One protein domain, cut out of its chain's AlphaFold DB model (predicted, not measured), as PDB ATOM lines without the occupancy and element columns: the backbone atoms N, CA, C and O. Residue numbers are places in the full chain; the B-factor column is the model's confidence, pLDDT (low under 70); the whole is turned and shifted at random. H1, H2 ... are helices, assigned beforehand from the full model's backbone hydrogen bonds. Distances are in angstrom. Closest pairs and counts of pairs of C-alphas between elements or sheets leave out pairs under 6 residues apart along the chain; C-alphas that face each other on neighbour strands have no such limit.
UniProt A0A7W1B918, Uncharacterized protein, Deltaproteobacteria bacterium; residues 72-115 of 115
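AT A GLANCE: This is residues 72 to 115 of the 115 residues of an uncharacterized protein of Deltaproteobacteria bacterium (UniProt A0A7W1B918). Two long helices make an open V: H1 and H2 meet near the loop of residues 90 to 95 that joins them, and from there they spread, with residues 72 to 85 and 101 to 115 standing free. The V lies nearly in one plane, and the space between its two arms is empty. The printed part has 44 residues with two named helices, H1 then H2 along the chain, and no named strand; the class is all helix. The whole is loose, with a radius of gyration of the C-alphas of 12.4 A, and it spans 34 by 26 by 9 A.

IN THESE COORDINATES: H1, the longest helix by residues, holds residues 72 to 89 and measures 25.6 A from first to last C-alpha. It begins at C-alpha 72, at (132.825, 118.852, 123.358), and ends at C-alpha 89, at (146.373, 109.085, 142.784). H2 holds residues 96 to 112 and measures 24.3 A; it ends at C-alpha 112, at (143.077, 136.031, 135.814).

HOW THE PARTS SIT: H1 and H2 only just touch, with 3 pairs of C-alphas within 8 A. The closest C-alphas of the two are those of Trp 86 and Leu 99, 7.7 A apart. H1 touches H2 with residues 86 to 87 alone, and H2 touches H1 with residues 96 to 99 alone. Their centres are 16.3 A apart. They run opposite ways at a shallow tilt of 33 degrees, only just short of steep, and form a helical hairpin. In H1 and H2 every O i to N i+4 pair is within hydrogen-bond range.

THE WHOLE: The two C-alphas farthest apart are those of Lys 92 and Lys 115, at 35.3 A, while those of Val 72 and Lys 115, the first and last printed, are 18.5 A apart. The printed part has no cut, and the link from H1 to H2, 6 residues, is short. The mean pLDDT of the printed part is 91.7; residues 114 to 115, at the chain's end, are under 70.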
ATOM      1  N   VAL A  72     132.792 118.179 122.044       92.06
ATOM      2  CA  VAL A  72     132.825 118.852 123.358       92.06
ATOM      3  C   VAL A  72     132.399 117.908 124.485       92.06
ATOM      4  O   VAL A  72     133.109 117.799 125.475       92.06
ATOM      5  N   ALA A  73     131.331 117.129 124.284       93.19
ATOM      6  CA  ALA A  73     130.870 116.150 125.270       93.19
ATOM      7  C   ALA A  73     131.959 115.127 125.656       93.19
ATOM      8  O   ALA A  73     132.102 114.783 126.825       93.19
ATOM      9  N   MET A  74     132.772 114.692 124.687       93.12
ATOM     10  CA  MET A  74     133.888 113.776 124.937       93.12
ATOM     11  C   MET A  74     135.038 114.476 125.675       93.12
ATOM     12  O   MET A  74     135.676 113.862 126.525       93.12
ATOM     13  N   VAL A  75     135.299 115.756 125.386       92.00
ATOM     14  CA  VAL A  75     136.287 116.556 126.130       92.00
ATOM     15  C   VAL A  75     135.873 116.699 127.597       92.00
ATOM     16  O   VAL A  75     136.714 116.545 128.487       92.00
ATOM     17  N   ASP A  76     134.592 116.952 127.860       92.25
ATOM     18  CA  ASP A  76     134.055 117.114 129.214       92.25
ATOM     19  C   ASP A  76     134.102 115.798 130.000       92.25
ATOM     20  O   ASP A  76     134.583 115.766 131.137       92.25
ATOM     21  N   GLU A  77     133.684 114.691 129.380       94.19
ATOM     22  CA  GLU A  77     133.762 113.355 129.977       94.19
ATOM     23  C   GLU A  77     135.211 112.951 130.281       94.19
ATOM     24  O   GLU A  77     135.521 112.486 131.385       94.19
ATOM     25  N   PHE A  78     136.122 113.186 129.333       92.62
ATOM     26  CA  PHE A  78     137.543 112.910 129.517       92.62
ATOM     27  C   PHE A  78     138.130 113.755 130.653       92.62
ATOM     28  O   PHE A  78     138.860 113.242 131.501       92.62
ATOM     29  N   THR A  79     137.770 115.040 130.717       91.19
ATOM     30  CA  THR A  79     138.214 115.954 131.778       91.19
ATOM     31  C   THR A  79     137.711 115.505 133.148       91.19
ATOM     32  O   THR A  79     138.489 115.490 134.102       91.19
ATOM     33  N   LYS A  80     136.441 115.100 133.251       93.75
ATOM     34  CA  LYS A  80     135.852 114.589 134.494       93.75
ATOM     35  C   LYS A  80     136.557 113.318 134.965       93.75
ATOM     36  O   LYS A  80     136.928 113.217 136.132       93.75
ATOM     37  N   THR A  81     136.788 112.377 134.053       94.69
ATOM     38  CA  THR A  81     137.485 111.119 134.357       94.69
ATOM     39  C   THR A  81     138.929 111.378 134.790       94.69
ATOM     40  O   THR A  81     139.376 110.842 135.801       94.69
ATOM     41  N   ALA A  82     139.646 112.266 134.095       92.38
ATOM     42  CA  ALA A  82     141.002 112.658 134.474       92.38
ATOM     43  C   ALA A  82     141.053 113.305 135.868       92.38
ATOM     44  O   ALA A  82     141.947 113.000 136.653       92.38
ATOM     45  N   GLN A  83     140.083 114.160 136.203       92.75
ATOM     46  CA  GLN A  83     139.988 114.790 137.523       92.75
ATOM     47  C   GLN A  83     139.740 113.778 138.642       92.75
ATOM     48  O   GLN A  83     140.396 113.861 139.677       92.75
ATOM     49  N   ALA A  84     138.853 112.804 138.423       94.81
ATOM     50  CA  ALA A  84     138.625 111.725 139.382       94.81
ATOM     51  C   ALA A  84     139.907 110.912 139.627       94.81
ATOM     52  O   ALA A  84     140.246 110.613 140.773       94.81
ATOM     53  N   MET A  85     140.670 110.638 138.562       94.69
ATOM     54  CA  MET A  85     141.975 109.985 138.672       94.69
ATOM     55  C   MET A  85     142.977 110.810 139.471       94.69
ATOM     56  O   MET A  85     143.723 110.238 140.256       94.69
ATOM     57  N   TRP A  86     143.001 112.139 139.339       93.44
ATOM     58  CA  TRP A  86     143.921 112.950 140.142       93.44
ATOM     59  C   TRP A  86     143.687 112.764 141.645       93.44
ATOM     60  O   TRP A  86     144.632 112.596 142.411       93.44
ATOM     61  N   THR A  87     142.424 112.719 142.067       93.06
ATOM     62  CA  THR A  87     142.075 112.464 143.468       93.06
ATOM     63  C   THR A  87     142.444 111.048 143.907       93.06
ATOM     64  O   THR A  87     142.945 110.876 145.014       93.06
ATOM     65  N   GLU A  88     142.247 110.036 143.059       95.19
ATOM     66  CA  GLU A  88     142.599 108.647 143.392       95.19
ATOM     67  C   GLU A  88     144.117 108.426 143.524       95.19
ATOM     68  O   GLU A  88     144.574 107.592 144.311       95.19
ATOM     69  N   MET A  89     144.911 109.171 142.753       95.00
ATOM     70  CA  MET A  89     146.373 109.085 142.784       95.00
ATOM     71  C   MET A  89     146.995 109.899 143.929       95.00
ATOM     72  O   MET A  89     148.178 109.708 144.238       95.00
ATOM     73  N   ALA A  90     146.217 110.760 144.592       94.75
ATOM     74  CA  ALA A  90     146.656 111.471 145.784       94.75
ATOM     75  C   ALA A  90     146.873 110.486 146.948       94.75
ATOM     76  O   ALA A  90     146.008 109.684 147.293       94.75
ATOM     77  N   GLY A  91     148.056 110.540 147.551       92.06
ATOM     78  CA  GLY A  91     148.562 109.563 148.516       92.06
ATOM     79  C   GLY A  91     149.308 108.382 147.885       92.06
ATOM     80  O   GLY A  91     149.969 107.650 148.615       92.06
ATOM     81  N   LYS A  92     149.248 108.201 146.554       95.25
ATOM     82  CA  LYS A  92     150.003 107.161 145.824       95.25
ATOM     83  C   LYS A  92     151.227 107.729 145.101       95.25
ATOM     84  O   LYS A  92     152.296 107.135 145.169       95.25
ATOM     85  N   ILE A  93     151.064 108.849 144.387       94.50
ATOM     86  CA  ILE A  93     152.134 109.467 143.569       94.50
ATOM     87  C   ILE A  93     152.528 110.862 144.069       94.50
ATOM     88  O   ILE A  93     153.663 111.285 143.878       94.50
ATOM     89  N   TYR A  94     151.606 111.570 144.709       94.44
ATOM     90  CA  TYR A  94     151.802 112.908 145.270       94.44
ATOM     91  C   TYR A  94     150.900 113.078 146.485       94.44
ATOM     92  O   TYR A  94     149.953 112.309 146.665       94.44
ATOM     93  N   SER A  95     151.170 114.071 147.323       96.06
ATOM     94  CA  SER A  95     150.333 114.345 148.488       96.06
ATOM     95  C   SER A  95     149.020 115.045 148.098       96.06
ATOM     96  O   SER A  95     148.871 115.586 146.998       96.06
ATOM     97  N   LYS A  96     148.032 115.035 149.002       94.12
ATOM     98  CA  LYS A  96     146.777 115.778 148.790       94.12
ATOM     99  C   LYS A  96     147.031 117.284 148.778       94.12
ATOM    100  O   LYS A  96     146.484 117.993 147.944       94.12
ATOM    101  N   GLU A  97     147.927 117.742 149.642       95.25
ATOM    102  CA  GLU A  97     148.333 119.139 149.759       95.25
ATOM    103  C   GLU A  97     149.001 119.635 148.467       95.25
ATOM    104  O   GLU A  97     148.736 120.751 148.022       95.25
ATOM    105  N   GLU A  98     149.829 118.804 147.826       94.56
ATOM    106  CA  GLU A  98     150.423 119.114 146.520       94.56
ATOM    107  C   GLU A  98     149.360 119.239 145.424       94.56
ATOM    108  O   GLU A  98     149.408 120.182 144.626       94.56
ATOM    109  N   LEU A  99     148.377 118.330 145.396       95.25
ATOM    110  CA  LEU A  99     147.264 118.406 144.450       95.25
ATOM    111  C   LEU A  99     146.450 119.692 144.659       95.25
ATOM    112  O   LEU A  99     146.222 120.431 143.699       95.25
ATOM    113  N   ASP A 100     146.075 119.998 145.900       95.69
ATOM    114  CA  ASP A 100     145.308 121.197 146.250       95.69
ATOM    115  C   ASP A 100     146.066 122.478 145.884       95.69
ATOM    116  O   ASP A 100     145.498 123.410 145.303       95.69
ATOM    117  N   MET A 101     147.377 122.511 146.144       96.12
ATOM    118  CA  MET A 101     148.250 123.620 145.764       96.12
ATOM    119  C   MET A 101     148.248 123.842 144.246       96.12
ATOM    120  O   MET A 101     148.087 124.975 143.779       96.12
ATOM    121  N   VAL A 102     148.409 122.776 143.456       93.62
ATOM    122  CA  VAL A 102     148.425 122.866 141.988       93.62
ATOM    123  C   VAL A 102     147.069 123.318 141.448       93.62
ATOM    124  O   VAL A 102     147.024 124.191 140.574       93.62
ATOM    125  N   LEU A 103     145.967 122.766 141.963       94.06
ATOM    126  CA  LEU A 103     144.613 123.143 141.552       94.06
ATOM    127  C   LEU A 103     144.334 124.616 141.854       94.06
ATOM    128  O   LEU A 103     143.896 125.341 140.959       94.06
ATOM    129  N   LYS A 104     144.697 125.088 143.052       96.00
ATOM    130  CA  LYS A 104     144.580 126.499 143.433       96.00
ATOM    131  C   LYS A 104     145.320 127.415 142.457       96.00
ATOM    132  O   LYS A 104     144.711 128.315 141.882       96.00
ATOM    133  N   PHE A 105     146.610 127.176 142.206       94.56
ATOM    134  CA  PHE A 105     147.388 128.032 141.301       94.56
ATOM    135  C   PHE A 105     146.891 127.980 139.852       94.56
ATOM    136  O   PHE A 105     146.899 129.000 139.154       94.56
ATOM    137  N   ARG A 106     146.437 126.812 139.387       92.38
ATOM    138  CA  ARG A 106     145.823 126.660 138.063       92.38
ATOM    139  C   ARG A 106     144.559 127.505 137.949       92.38
ATOM    140  O   ARG A 106     144.385 128.200 136.946       92.38
ATOM    141  N   ASP A 107     143.687 127.435 138.946       94.12
ATOM    142  CA  ASP A 107     142.387 128.101 138.918       94.12
ATOM    143  C   ASP A 107     142.539 129.614 139.076       94.12
ATOM    144  O   ASP A 107     141.933 130.363 138.311       94.12
ATOM    145  N   GLU A 108     143.455 130.077 139.931       95.06
ATOM    146  CA  GLU A 108     143.848 131.489 139.998       95.06
ATOM    147  C   GLU A 108     144.398 131.998 138.658       95.06
ATOM    148  O   GLU A 108     144.037 133.087 138.198       95.06
ATOM    149  N   PHE A 109     145.270 131.221 138.003       92.31
ATOM    150  CA  PHE A 109     145.813 131.586 136.698       92.31
ATOM    151  C   PHE A 109     144.709 131.667 135.639       92.31
ATOM    152  O   PHE A 109     144.669 132.631 134.873       92.31
ATOM    153  N   ARG A 110     143.795 130.693 135.597       91.25
ATOM    154  CA  ARG A 110     142.666 130.680 134.655       91.25
ATOM    155  C   ARG A 110     141.694 131.823 134.910       91.25
ATOM    156  O   ARG A 110     141.283 132.463 133.951       91.25
ATOM    157  N   ALA A 111     141.372 132.123 136.165       93.88
ATOM    158  CA  ALA A 111     140.497 133.237 136.520       93.88
ATOM    159  C   ALA A 111     141.071 134.583 136.049       93.88
ATOM    160  O   ALA A 111     140.356 135.378 135.448       93.88
ATOM    161  N   LYS A 112     142.379 134.804 136.241       91.12
ATOM    162  CA  LYS A 112     143.077 136.031 135.814       91.12
ATOM    163  C   LYS A 112     143.274 136.142 134.299       91.12
ATOM    164  O   LYS A 112     143.511 137.236 133.800       91.12
ATOM    165  N   ASN A 113     143.230 135.023 133.576       85.56
ATOM    166  CA  ASN A 113     143.487 134.961 132.134       85.56
ATOM    167  C   ASN A 113     142.272 134.460 131.339       85.56
ATOM    168  O   ASN A 113     142.450 133.991 130.212       85.56
ATOM    169  N   LYS A 114     141.057 134.545 131.903       59.62
ATOM    170  CA  LYS A 114     139.814 134.333 131.153       59.62
ATOM    171  C   LYS A 114     139.779 135.355 130.014       59.62
ATOM    172  O   LYS A 114     139.615 136.546 130.254       59.62
ATOM    173  N   LYS A 115     140.024 134.873 128.798       43.06
ATOM    174  CA  LYS A 115     139.616 135.535 127.562       43.06
ATOM    175  C   LYS A 115     138.232 135.041 127.200       43.06
ATOM    176  O   LYS A 115     138.009 133.823 127.392       43.06
TER     177      LYS A 115